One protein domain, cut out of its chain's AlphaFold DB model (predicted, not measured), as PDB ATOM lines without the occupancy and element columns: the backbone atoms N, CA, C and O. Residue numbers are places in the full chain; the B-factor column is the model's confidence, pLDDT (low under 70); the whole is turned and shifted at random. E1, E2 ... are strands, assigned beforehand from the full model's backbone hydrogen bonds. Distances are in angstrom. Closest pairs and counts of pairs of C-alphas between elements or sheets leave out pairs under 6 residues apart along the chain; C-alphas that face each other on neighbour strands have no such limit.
ATOM      1  N   LEU A   2      63.674  52.009 121.671       88.94
ATOM      2  CA  LEU A   2      65.037  51.763 121.176       88.94
ATOM      3  C   LEU A   2      65.085  50.669 120.096       88.94
ATOM      4  O   LEU A   2      66.016  50.638 119.296       88.94
ATOM      5  N   THR A   3      64.058  49.821 120.036       85.81
ATOM      6  CA  THR A   3      63.870  48.782 119.014       85.81
ATOM      7  C   THR A   3      62.526  48.943 118.306       85.81
ATOM      8  O   THR A   3      61.580  49.504 118.867       85.81
ATOM      9  N   ASP A   4      62.432  48.422 117.090       85.62
ATOM     10  CA  ASP A   4      61.219  48.275 116.285       85.62
ATOM     11  C   ASP A   4      60.812  46.797 116.143       85.62
ATOM     12  O   ASP A   4      61.592  45.889 116.457       85.62
ATOM     13  N   ASP A   5      59.569  46.587 115.701       79.06
ATOM     14  CA  ASP A   5      59.005  45.307 115.241       79.06
ATOM     15  C   ASP A   5      59.241  44.103 116.171       79.06
ATOM     16  O   ASP A   5      59.388  42.963 115.734       79.06
ATOM     17  N   CYS A   6      59.289  44.347 117.481       83.62
ATOM     18  CA  CYS A   6      59.497  43.317 118.489       83.62
ATOM     19  C   CYS A   6      58.658  43.604 119.735       83.62
ATOM     20  O   CYS A   6      58.676  44.713 120.272       83.62
ATOM     21  N   GLY A   7      57.978  42.572 120.239       84.25
ATOM     22  CA  GLY A   7      57.033  42.688 121.350       84.25
ATOM     23  C   GLY A   7      55.722  43.362 120.937       84.25
ATOM     24  O   GLY A   7      55.462  43.575 119.756       84.25
ATOM     25  N   GLY A   8      54.855  43.639 121.910       87.38
ATOM     26  CA  GLY A   8      53.566  44.271 121.639       87.38
ATOM     27  C   GLY A   8      53.564  45.784 121.876       87.38
ATOM     28  O   GLY A   8      54.556  46.365 122.347       87.38
ATOM     29  N   PRO A   9      52.454  46.445 121.505       89.88
ATOM     30  CA  PRO A   9      52.300  47.882 121.663       89.88
ATOM     31  C   PRO A   9      52.225  48.279 123.141       89.88
ATOM     32  O   PRO A   9      51.807  47.500 124.002       89.88
ATOM     33  N   SER A  10      52.606  49.522 123.431       91.81
ATOM     34  CA  SER A  10      52.204  50.157 124.687       91.81
ATOM     35  C   SER A  10      50.728  50.537 124.598       91.81
ATOM     36  O   SER A  10      50.307  51.085 123.581       91.81
ATOM     37  N   LEU A  11      49.969  50.266 125.654       92.19
ATOM     38  CA  LEU A  11      48.582  50.678 125.825       92.19
ATOM     39  C   LEU A  11      48.525  51.769 126.888       92.19
ATOM     40  O   LEU A  11      49.062  51.592 127.978       92.19
ATOM     41  N   LEU A  12      47.856  52.865 126.568       91.81
ATOM     42  CA  LEU A  12      47.477  53.913 127.510       91.81
ATOM     43  C   LEU A  12      45.964  53.914 127.639       91.81
ATOM     44  O   LEU A  12      45.284  53.638 126.653       91.81
ATOM     45  N   THR A  13      45.435  54.237 128.810       91.44
ATOM     46  CA  THR A  13      43.990  54.321 129.027       91.44
ATOM     47  C   THR A  13      43.604  55.682 129.591       91.44
ATOM     48  O   THR A  13      44.466  56.480 129.947       91.44
ATOM     49  N   ASP A  14      42.309  55.981 129.634       89.50
ATOM     50  CA  ASP A  14      41.775  57.158 130.330       89.50
ATOM     51  C   ASP A  14      41.454  56.892 131.809       89.50
ATOM     52  O   ASP A  14      40.865  57.744 132.468       89.50
ATOM     53  N   GLN A  15      41.845  55.730 132.335       85.19
ATOM     54  CA  GLN A  15      41.649  55.359 133.734       85.19
ATOM     55  C   GLN A  15      42.823  55.834 134.586       85.19
ATOM     56  O   GLN A  15      43.975  55.665 134.198       85.19
ATOM     57  N   ILE A  16      42.544  56.373 135.766       86.31
ATOM     58  CA  ILE A  16      43.528  56.872 136.729       86.31
ATOM     59  C   ILE A  16      43.699  55.868 137.875       86.31
ATOM     60  O   ILE A  16      42.820  55.061 138.191       86.31
ATOM     61  N   LEU A  17      44.873  55.888 138.514       75.75
ATOM     62  CA  LEU A  17      45.115  55.088 139.712       75.75
ATOM     63  C   LEU A  17      44.130  55.468 140.833       75.75
ATOM     64  O   LEU A  17      44.168  56.581 141.350       75.75
ATOM     65  N   GLY A  18      43.313  54.503 141.257       74.69
ATOM     66  CA  GLY A  18      42.321  54.684 142.321       74.69
ATOM     67  C   GLY A  18      40.887  54.882 141.830       74.69
ATOM     68  O   GLY A  18      39.990  54.943 142.669       74.69
ATOM     69  N   ASP A  19      40.664  54.928 140.514       75.38
ATOM     70  CA  ASP A  19      39.317  54.953 139.942       75.38
ATOM     71  C   ASP A  19      38.516  53.699 140.324       75.38
ATOM     72  O   ASP A  19      39.066  52.615 140.512       75.38
ATOM     73  N   ASP A  20      37.196  53.836 140.418       73.75
ATOM     74  CA  ASP A  20      36.250  52.735 140.624       73.75
ATOM     75  C   ASP A  20      35.551  52.292 139.323       73.75
ATOM     76  O   ASP A  20      34.836  51.280 139.305       73.75
ATOM     77  N   GLU A  21      35.771  53.034 138.233       74.62
ATOM     78  CA  GLU A  21      35.271  52.762 136.887       74.62
ATOM     79  C   GLU A  21      36.398  52.273 135.956       74.62
ATOM     80  O   GLU A  21      37.573  52.595 136.124       74.62
ATOM     81  N   LEU A  22      36.034  51.457 134.961       76.62
ATOM     82  CA  LEU A  22      36.962  50.999 133.922       76.62
ATOM     83  C   LEU A  22      37.236  52.116 132.915       76.62
ATOM     84  O   LEU A  22      36.354  52.935 132.640       76.62
ATOM     85  N   ALA A  23      38.410  52.063 132.284       82.94
ATOM     86  CA  ALA A  23      38.704  52.904 131.128       82.94
ATOM     87  C   ALA A  23      37.610  52.791 130.059       82.94
ATOM     88  O   ALA A  23      37.167  51.690 129.709       82.94
ATOM     89  N   ARG A  24      37.226  53.934 129.499       83.62
ATOM     90  CA  ARG A  24      36.311  54.029 128.355       83.62
ATOM     91  C   ARG A  24      37.079  54.074 127.045       83.62
ATOM     92  O   ARG A  24      36.526  53.745 126.001       83.62
ATOM     93  N   ASN A  25      38.335  54.505 127.095       88.88
ATOM     94  CA  ASN A  25      39.177  54.694 125.932       88.88
ATOM     95  C   ASN A  25      40.574  54.152 126.190       88.88
ATOM     96  O   ASN A  25      41.112  54.251 127.293       88.88
ATOM     97  N   GLY A  26      41.172  53.616 125.134       91.50
ATOM     98  CA  GLY A  26      42.581  53.279 125.125       91.50
ATOM     99  C   GLY A  26      43.276  53.805 123.886       91.50
ATOM    100  O   GLY A  26      42.638  54.100 122.876       91.50
ATOM    101  N   TRP A  27      44.597  53.887 123.965       93.75
ATOM    102  CA  TRP A  27      45.471  54.309 122.883       93.75
ATOM    103  C   TRP A  27      46.653  53.359 122.777       93.75
ATOM    104  O   TRP A  27      47.396  53.162 123.738       93.75
ATOM    105  N   LEU A  28      46.833  52.774 121.599       92.44
ATOM    106  CA  LEU A  28      47.942  51.890 121.289       92.44
ATOM    107  C   LEU A  28      49.068  52.665 120.622       92.44
ATOM    108  O   LEU A  28      48.867  53.474 119.714       92.44
ATOM    109  N   THR A  29      50.288  52.366 121.056       91.38
ATOM    110  CA  THR A  29      51.501  52.802 120.379       91.38
ATOM    111  C   THR A  29      52.410  51.616 120.116       91.38
ATOM    112  O   THR A  29      53.016  51.045 121.024       91.38
ATOM    113  N   HIS A  30      52.535  51.260 118.841       89.25
ATOM    114  CA  HIS A  30      53.490  50.251 118.396       89.25
ATOM    115  C   HIS A  30      54.937  50.708 118.617       89.25
ATOM    116  O   HIS A  30      55.254  51.900 118.541       89.25
ATOM    117  N   SER A  31      55.825  49.752 118.883       87.56
ATOM    118  CA  SER A  31      57.255  50.021 118.979       87.56
ATOM    119  C   SER A  31      57.822  50.379 117.610       87.56
ATOM    120  O   SER A  31      57.782  49.566 116.692       87.56
ATOM    121  N   GLN A  32      58.399  51.569 117.495       88.19
ATOM    122  CA  GLN A  32      59.179  51.988 116.335       88.19
ATOM    123  C   GLN A  32      60.431  52.694 116.838       88.19
ATOM    124  O   GLN A  32      60.336  53.563 117.709       88.19
ATOM    125  N   LYS A  33      61.602  52.344 116.306       88.50
ATOM    126  CA  LYS A  33      62.869  52.956 116.707       88.50
ATOM    127  C   LYS A  33      62.784  54.485 116.611       88.50
ATOM    128  O   LYS A  33      62.224  55.019 115.660       88.50
ATOM    129  N   ASN A  34      63.315  55.177 117.620       87.81
ATOM    130  CA  ASN A  34      63.289  56.641 117.766       87.81
ATOM    131  C   ASN A  34      61.898  57.278 117.949       87.81
ATOM    132  O   ASN A  34      61.795  58.500 118.027       87.81
ATOM    133  N   ARG A  35      60.825  56.490 118.100       88.88
ATOM    134  CA  ARG A  35      59.511  57.021 118.490       88.88
ATOM    135  C   ARG A  35      59.504  57.402 119.973       88.88
ATOM    136  O   ARG A  35      59.925  56.607 120.822       88.88
ATOM    137  N   ILE A  36      58.982  58.590 120.270       91.69
ATOM    138  CA  ILE A  36      58.762  59.111 121.626       91.69
ATOM    139  C   ILE A  36      57.257  59.133 121.894       91.69
ATOM    140  O   ILE A  36      56.475  59.486 121.015       91.69
ATOM    141  N   VAL A  37      56.865  58.745 123.107       91.44
ATOM    142  CA  VAL A  37      55.482  58.825 123.588       91.44
ATOM    143  C   VAL A  37      55.489  59.664 124.849       91.44
ATOM    144  O   VAL A  37      56.290  59.409 125.745       91.44
ATOM    145  N   VAL A  38      54.614  60.664 124.893       92.69
ATOM    146  CA  VAL A  38      54.426  61.551 126.042       92.69
ATOM    147  C   VAL A  38      52.959  61.490 126.430       92.69
ATOM    148  O   VAL A  38      52.090  61.594 125.566       92.69
ATOM    149  N   PHE A  39      52.696  61.293 127.714       92.00
ATOM    150  CA  PHE A  39      51.354  61.164 128.265       92.00
ATOM    151  C   PHE A  39      51.346  61.592 129.733       92.00
ATOM    152  O   PHE A  39      52.407  61.747 130.341       92.00
ATOM    153  N   ASP A  40      50.152  61.797 130.284       91.31
ATOM    154  CA  ASP A  40      49.965  62.107 131.701       91.31
ATOM    155  C   ASP A  40      50.282  60.879 132.565       91.31
ATOM    156  O   ASP A  40      49.654  59.833 132.426       91.31
ATOM    157  N   GLY A  41      51.254  60.997 133.472       88.31
ATOM    158  CA  GLY A  41      51.684  59.900 134.337       88.31
ATOM    159  C   GLY A  41      50.626  59.416 135.337       88.31
ATOM    160  O   GLY A  41      50.851  58.388 135.973       88.31
ATOM    161  N   SER A  42      49.496  60.120 135.491       86.62
ATOM    162  CA  SER A  42      48.397  59.683 136.361       86.62
ATOM    163  C   SER A  42      47.565  58.538 135.777       86.62
ATOM    164  O   SER A  42      46.855  57.868 136.530       86.62
ATOM    165  N   VAL A  43      47.622  58.316 134.460       89.31
ATOM    166  CA  VAL A  43      46.794  57.301 133.798       89.31
ATOM    167  C   VAL A  43      47.435  55.915 133.831       89.31
ATOM    168  O   VAL A  43      48.662  55.746 133.818       89.31
ATOM    169  N   LEU A  44      46.588  54.891 133.826       88.19
ATOM    170  CA  LEU A  44      47.013  53.513 133.703       88.19
ATOM    171  C   LEU A  44      47.560  53.264 132.297       88.19
ATOM    172  O   LEU A  44      46.991  53.650 131.274       88.19
ATOM    173  N   HIS A  45      48.696  52.587 132.257       89.38
ATOM    174  CA  HIS A  45      49.358  52.193 131.030       89.38
ATOM    175  C   HIS A  45      50.055  50.852 131.236       89.38
ATOM    176  O   HIS A  45      50.321  50.429 132.362       89.38
ATOM    177  N   GLY A  46      50.348  50.173 130.137       87.81
ATOM    178  CA  GLY A  46      51.027  48.888 130.165       87.81
ATOM    179  C   GLY A  46      51.565  48.495 128.801       87.81
ATOM    180  O   GLY A  46      51.458  49.235 127.820       87.81
ATOM    181  N   VAL A  47      52.152  47.306 128.735       88.25
ATOM    182  CA  VAL A  47      52.652  46.715 127.493       88.25
ATOM    183  C   VAL A  47      51.819  45.482 127.195       88.25
ATOM    184  O   VAL A  47      51.775  44.549 127.996       88.25
ATOM    185  N   ILE A  48      51.155  45.473 126.041       86.25
ATOM    186  CA  ILE A  48      50.425  44.291 125.585       86.25
ATOM    187  C   ILE A  48      51.460  43.235 125.174       86.25
ATOM    188  O   ILE A  48      52.417  43.575 124.471       86.25
ATOM    189  N   PRO A  49      51.309  41.959 125.573       82.50
ATOM    190  CA  PRO A  49      52.162  40.893 125.067       82.50
ATOM    191  C   PRO A  49      52.146  40.861 123.536       82.50
ATOM    192  O   PRO A  49      51.088  40.874 122.906       82.50
ATOM    193  N   GLY A  50      53.331  40.833 122.927       77.25
ATOM    194  CA  GLY A  50      53.443  40.734 121.476       77.25
ATOM    195  C   GLY A  50      52.847  39.426 120.967       77.25
ATOM    196  O   GLY A  50      53.030  38.373 121.577       77.25
ATOM    197  N   ARG A  51      52.160  39.485 119.825       69.62
ATOM    198  CA  ARG A  51      51.724  38.302 119.081       69.62
ATOM    199  C   ARG A  51      52.576  38.173 117.824       69.62
ATOM    200  O   ARG A  51      52.695  39.135 117.076       69.62
ATOM    201  N   GLY A  52      53.101  36.978 117.566       69.00
ATOM    202  CA  GLY A  52      53.833  36.669 116.336       69.00
ATOM    203  C   GLY A  52      55.212  36.070 116.585       69.00
ATOM    204  O   GLY A  52      55.672  35.973 117.722       69.00
ATOM    205  N   TYR A  53      55.851  35.629 115.501       71.25
ATOM    206  CA  TYR A  53      57.225  35.144 115.539       71.25
ATOM    207  C   TYR A  53      58.178  36.321 115.738       71.25
ATOM    208  O   TYR A  53      58.126  37.299 114.995       71.25
ATOM    209  N   VAL A  54      59.059  36.202 116.725       74.94
ATOM    210  CA  VAL A  54      60.180  37.114 116.934       74.94
ATOM    211  C   VAL A  54      61.449  36.302 116.715       74.94
ATOM    212  O   VAL A  54      61.577  35.197 117.251       74.94
ATOM    213  N   GLU A  55      62.376  36.829 115.915       80.25
ATOM    214  CA  GLU A  55      63.684  36.204 115.724       80.25
ATOM    215  C   GLU A  55      64.358  35.949 117.076       80.25
ATOM    216  O   GLU A  55      64.343  36.792 117.979       80.25
ATOM    217  N   LYS A  56      64.960  34.766 117.228       81.69
ATOM    218  CA  LYS A  56      65.608  34.371 118.478       81.69
ATOM    219  C   LYS A  56      66.677  35.402 118.863       81.69
ATOM    220  O   LYS A  56      67.618  35.630 118.112       81.69
ATOM    221  N   GLY A  57      66.547  35.973 120.060       81.19
ATOM    222  CA  GLY A  57      67.481  36.969 120.595       81.19
ATOM    223  C   GLY A  57      67.089  38.425 120.334       81.19
ATOM    224  O   GLY A  57      67.751  39.320 120.857       81.19
ATOM    225  N   ARG A  58      66.007  38.690 119.590       83.88
ATOM    226  CA  ARG A  58      65.465  40.044 119.454       83.88
ATOM    227  C   ARG A  58      64.571  40.363 120.653       83.88
ATOM    228  O   ARG A  58      63.642  39.620 120.961       83.88
ATOM    229  N   ASN A  59      64.864  41.474 121.324       85.62
ATOM    230  CA  ASN A  59      64.141  41.944 122.504       85.62
ATOM    231  C   ASN A  59      63.487  43.299 122.225       85.62
ATOM    232  O   ASN A  59      64.046  44.125 121.504       85.62
ATOM    233  N   ARG A  60      62.325  43.554 122.840       87.88
ATOM    234  CA  ARG A  60      61.721  44.893 122.866       87.88
ATOM    235  C   ARG A  60      62.447  45.729 123.912       87.88
ATOM    236  O   ARG A  60      62.348  45.425 125.096       87.88
ATOM    237  N   VAL A  61      63.135  46.786 123.491       89.75
ATOM    238  CA  VAL A  61      63.871  47.675 124.398       89.75
ATOM    239  C   VAL A  61      63.271  49.081 124.369       89.75
ATOM    240  O   VAL A  61      63.121  49.713 123.315       89.75
ATOM    241  N   THR A  62      62.927  49.594 125.549       90.31
ATOM    242  CA  THR A  62      62.360  50.930 125.756       90.31
ATOM    243  C   THR A  62      63.073  51.648 126.891       90.31
ATOM    244  O   THR A  62      63.414  51.031 127.891       90.31
ATOM    245  N   LEU A  63      63.253  52.960 126.740       90.12
ATOM    246  CA  LEU A  63      63.615  53.859 127.831       90.12
ATOM    247  C   LEU A  63      62.349  54.600 128.265       90.12
ATOM    248  O   LEU A  63      61.680  55.199 127.419       90.12
ATOM    249  N   MET A  64      62.030  54.546 129.556       90.75
ATOM    250  CA  MET A  64      60.918  55.277 130.160       90.75
ATOM    251  C   MET A  64      61.466  56.297 131.150       90.75
ATOM    252  O   MET A  64      62.335  55.981 131.959       90.75
ATOM    253  N   VAL A  65      60.957  57.523 131.066       89.56
ATOM    254  CA  VAL A  65      61.313  58.627 131.957       89.56
ATOM    255  C   VAL A  65      60.015  59.203 132.495       89.56
ATOM    256  O   VAL A  65      59.129  59.549 131.717       89.56
ATOM    257  N   ALA A  66      59.907  59.296 133.816       88.12
ATOM    258  CA  ALA A  66      58.790  59.948 134.483       88.12
ATOM    259  C   ALA A  66      59.265  61.278 135.075       88.12
ATOM    260  O   ALA A  66      60.292  61.323 135.753       88.12
ATOM    261  N   LEU A  67      58.513  62.348 134.828       88.19
ATOM    262  CA  LEU A  67      58.764  63.675 135.386       88.19
ATOM    263  C   LEU A  67      57.772  63.908 136.527       88.19
ATOM    264  O   LEU A  67      56.566  63.840 136.315       88.19
ATOM    265  N   TRP A  68      58.284  64.140 137.734       83.81
ATOM    266  CA  TRP A  68      57.486  64.358 138.941       83.81
ATOM    267  C   TRP A  68      57.768  65.756 139.483       83.81
ATOM    268  O   TRP A  68      58.925  66.172 139.498       83.81
ATOM    269  N   ASN A  69      56.730  66.453 139.957       85.25
ATOM    270  CA  ASN A  69      56.906  67.727 140.664       85.25
ATOM    271  C   ASN A  69      57.677  67.516 141.972       85.25
ATOM    272  O   ASN A  69      58.632  68.230 142.247       85.25
ATOM    273  N   ASP A  70      57.290  66.478 142.720       84.88
ATOM    274  CA  ASP A  70      57.926  66.063 143.963       84.88
ATOM    275  C   ASP A  70      58.130  64.546 143.942       84.88
ATOM    276  O   ASP A  70      57.171  63.781 143.807       84.88
ATOM    277  N   ILE A  71      59.374  64.094 144.099       84.06
ATOM    278  CA  ILE A  71      59.705  62.672 144.212       84.06
ATOM    279  C   ILE A  71      60.225  62.368 145.614       84.06
ATOM    280  O   ILE A  71      61.161  62.993 146.110       84.06
ATOM    281  N   ARG A  72      59.622  61.373 146.271       82.62
ATOM    282  CA  ARG A  72      60.153  60.847 147.530       82.62
ATOM    283  C   ARG A  72      61.295  59.896 147.215       82.62
ATOM    284  O   ARG A  72      61.054  58.761 146.805       82.62
ATOM    285  N   LYS A 119      54.639  64.645 114.750       83.50
ATOM    286  CA  LYS A 119      53.520  64.392 115.654       83.50
ATOM    287  C   LYS A 119      52.623  63.322 115.041       83.50
ATOM    288  O   LYS A 119      51.985  63.563 114.023       83.50
ATOM    289  N   MET A 120      52.514  62.179 115.708       81.81
ATOM    290  CA  MET A 120      51.597  61.109 115.318       81.81
ATOM    291  C   MET A 120      50.429  60.990 116.290       81.81
ATOM    292  O   MET A 120      50.570  61.256 117.484       81.81
ATOM    293  N   GLN A 121      49.276  60.578 115.765       84.06
ATOM    294  CA  GLN A 121      48.118  60.224 116.580       84.06
ATOM    295  C   GLN A 121      48.212  58.744 116.960       84.06
ATOM    296  O   GLN A 121      48.415  57.913 116.071       84.06
ATOM    297  N   PRO A 122      48.095  58.393 118.249       84.69
ATOM    298  CA  PRO A 122      48.045  56.996 118.649       84.69
ATOM    299  C   PRO A 122      46.728  56.347 118.200       84.69
ATOM    300  O   PRO A 122      45.714  57.021 118.007       84.69
ATOM    301  N   GLU A 123      46.738  55.025 118.046       88.25
ATOM    302  CA  GLU A 123      45.568  54.273 117.587       88.25
ATOM    303  C   GLU A 123      44.569  54.106 118.734       88.25
ATOM    304  O   GLU A 123      44.877  53.479 119.746       88.25
ATOM    305  N   ARG A 124      43.374  54.690 118.602       90.06
ATOM    306  CA  ARG A 124      42.334  54.614 119.634       90.06
ATOM    307  C   ARG A 124      41.629  53.259 119.599       90.06
ATOM    308  O   ARG A 124      41.244  52.788 118.534       90.06
ATOM    309  N   ILE A 125      41.371  52.701 120.775       85.44
ATOM    310  CA  ILE A 125      40.527  51.524 120.976       85.44
ATOM    311  C   ILE A 125      39.321  51.885 121.855       85.44
ATOM    312  O   ILE A 125      39.450  52.627 122.829       85.44
ATOM    313  N   GLU A 126      38.143  51.373 121.494       76.00
ATOM    314  CA  GLU A 126      36.871  51.676 122.179       76.00
ATOM    315  C   GLU A 126      36.553  50.702 123.320       76.00
ATOM    316  O   GLU A 126      35.774  51.016 124.213       76.00
ATOM    317  N   CYS A 127      37.155  49.511 123.303       73.38
ATOM    318  CA  CYS A 127      36.939  48.476 124.307       73.38
ATOM    319  C   CYS A 127      38.287  48.043 124.881       73.38
ATOM    320  O   CYS A 127      38.985  47.204 124.313       73.38
ATOM    321  N   VAL A 128      38.675  48.671 125.990       73.31
ATOM    322  CA  VAL A 128      39.948  48.400 126.679       73.31
ATOM    323  C   VAL A 128      39.851  47.150 127.548       73.31
ATOM    324  O   VAL A 128      40.805  46.384 127.664       73.31
ATOM    325  N   PHE A 129      38.682  46.939 128.151       71.12
ATOM    326  CA  PHE A 129      38.442  45.874 129.109       71.12
ATOM    327  C   PHE A 129      37.309  44.969 128.643       71.12
ATOM    328  O   PHE A 129      36.231  45.427 128.277       71.12
ATOM    329  N   GLY A 130      37.549  43.665 128.733       69.44
ATOM    330  CA  GLY A 130      36.545  42.629 128.545       69.44
ATOM    331  C   GLY A 130      36.807  41.494 129.523       69.44
ATOM    332  O   GLY A 130      37.959  41.202 129.848       69.44
ATOM    333  N   THR A 131      35.751  40.854 130.016       71.94
ATOM    334  CA  THR A 131      35.918  39.611 130.766       71.94
ATOM    335  C   THR A 131      36.024  38.444 129.793       71.94
ATOM    336  O   THR A 131      35.380  38.421 128.743       71.94
ATOM    337  N   SER A 132      36.829  37.441 130.143       71.44
ATOM    338  CA  SER A 132      36.963  36.221 129.340       71.44
ATOM    339  C   SER A 132      35.654  35.425 129.248       71.44
ATOM    340  O   SER A 132      35.482  34.641 128.320       71.44
ATOM    341  N   ASP A 133      34.730  35.636 130.192       78.75
ATOM    342  CA  ASP A 133      33.419  34.986 130.263       78.75
ATOM    343  C   ASP A 133      32.259  35.856 129.740       78.75
ATOM    344  O   ASP A 133      31.100  35.447 129.825       78.75
ATOM    345  N   GLY A 134      32.545  37.059 129.230       74.94
ATOM    346  CA  GLY A 134      31.560  38.011 128.705       74.94
ATOM    347  C   GLY A 134      30.626  38.647 129.746       74.94
ATOM    348  O   GLY A 134      29.758  39.439 129.376       74.94
ATOM    349  N   LYS A 135      30.764  38.330 131.041       77.56
ATOM    350  CA  LYS A 135      29.975  38.970 132.102       77.56
ATOM    351  C   LYS A 135      30.402  40.416 132.341       77.56
ATOM    352  O   LYS A 135      31.582  40.736 132.394       77.56
ATOM    353  N   GLN A 136      29.435  41.294 132.589       71.25
ATOM    354  CA  GLN A 136      29.740  42.666 132.990       71.25
ATOM    355  C   GLN A 136      30.400  42.715 134.374       71.25
ATOM    356  O   GLN A 136      29.952  42.059 135.320       71.25
ATOM    357  N   ILE A 137      31.439  43.541 134.497       70.38
ATOM    358  CA  ILE A 137      32.055  43.878 135.782       70.38
ATOM    359  C   ILE A 137      31.083  44.787 136.541       70.38
ATOM    360  O   ILE A 137      30.629  45.802 136.012       70.38
ATOM    361  N   LYS A 138      30.727  44.421 137.778       70.94
ATOM    362  CA  LYS A 138      29.847  45.252 138.613       70.94
ATOM    363  C   LYS A 138      30.593  46.512 139.059       70.94
ATOM    364  O   LYS A 138      31.785  46.451 139.356       70.94
ATOM    365  N   LYS A 139      29.876  47.635 139.175       64.88
ATOM    366  CA  LYS A 139      30.436  48.891 139.697       64.88
ATOM    367  C   LYS A 139      31.093  48.655 141.068       64.88
ATOM    368  O   LYS A 139      30.483  48.025 141.931       64.88
ATOM    369  N   GLY A 140      32.339  49.105 141.235       65.75
ATOM    370  CA  GLY A 140      33.125  48.914 142.462       65.75
ATOM    371  C   GLY A 140      33.812  47.546 142.623       65.75
ATOM    372  O   GLY A 140      34.523  47.349 143.602       65.75
ATOM    373  N   GLN A 141      33.661  46.602 141.683       66.94
ATOM    374  CA  GLN A 141      34.440  45.349 141.654       66.94
ATOM    375  C   GLN A 141      35.714  45.476 140.811       66.94
ATOM    376  O   GLN A 141      36.086  44.532 140.109       66.94
ATOM    377  N   MET A 142      36.377  46.635 140.839       61.03
ATOM    378  CA  MET A 142      37.593  46.812 140.054       61.03
ATOM    379  C   MET A 142      38.606  45.718 140.439       61.03
ATOM    380  O   MET A 142      38.901  45.555 141.630       61.03
ATOM    381  N   PRO A 143      39.112  44.923 139.475       59.72
ATOM    382  CA  PRO A 143      40.197  44.007 139.762       59.72
ATOM    383  C   PRO A 143      41.358  44.840 140.291       59.72
ATOM    384  O   PRO A 143      41.791  45.811 139.675       59.72
ATOM    385  N   HIS A 144      41.786  44.479 141.493       56.50
ATOM    386  CA  HIS A 144      42.849  45.156 142.207       56.50
ATOM    387  C   HIS A 144      44.099  45.239 141.305       56.50
ATOM    388  O   HIS A 144      44.283  44.387 140.437       56.50
ATOM    389  N   TYR A 145      44.914  46.287 141.439       55.03
ATOM    390  CA  TYR A 145      46.001  46.612 140.496       55.03
ATOM    391  C   TYR A 145      47.021  45.464 140.276       55.03
ATOM    392  O   TYR A 145      47.695  45.398 139.255       55.03
ATOM    393  N   ASP A 146      47.099  44.526 141.219       53.53
ATOM    394  CA  ASP A 146      47.854  43.263 141.211       53.53
ATOM    395  C   ASP A 146      47.192  42.117 140.413       53.53
ATOM    396  O   ASP A 146      47.785  41.052 140.251       53.53
ATOM    397  N   LYS A 147      45.967  42.309 139.916       47.47
ATOM    398  CA  LYS A 147      45.151  41.318 139.188       47.47
ATOM    399  C   LYS A 147      44.932  41.661 137.716       47.47
ATOM    400  O   LYS A 147      44.274  40.899 137.007       47.47
TER     401      LYS A 147
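What this domain is: This is residues 2 to 72 and 119 to 147 of the 152 residues of the protein "Hypothetical protein" of Proboscia inermis (UniProt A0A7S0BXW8). There is little regular structure: one small sheet of four short strands, twisted by 74 degrees from edge to edge, with long loops about it, of which residues 131 to 136 stick out. The printed part has 100 residues, 19 in strands E1 to E4, and no named helix; the class is all strand. The order is E3 - E1 - E2 - E4, all antiparallel. It is only just loose, close to compact: radius of gyration of the C-alphas 15.6 A, spans 41 by 40 by 27 A.

Where its parts are: E1, residues 10 to 16, begins at C-alpha (52.204, 50.157, 124.687) and spans 16.3 A; E2, 26 to 29, 10.1 A; E3, 43 to 47, 13.6 A; E4, 123 to 125, 6.7 A, ending at (40.527, 51.524, 120.976).

How they stand to each other: Within hydrogen-bond range are N 12 and O 27, 2.9 A, in the hairpin E1 and E2; N 11 and O 46, 2.8 A, between E1 and E3; N 28 and O 123, 2.8 A, between E2 and E4.

The domain as a whole: Residues 73 to 118 are not printed; C-alphas 72 and 119 are 32.8 A apart. The link E2 to E3 is long. Residues 51 to 52, 130 and 139 to 147 have pLDDT under 70.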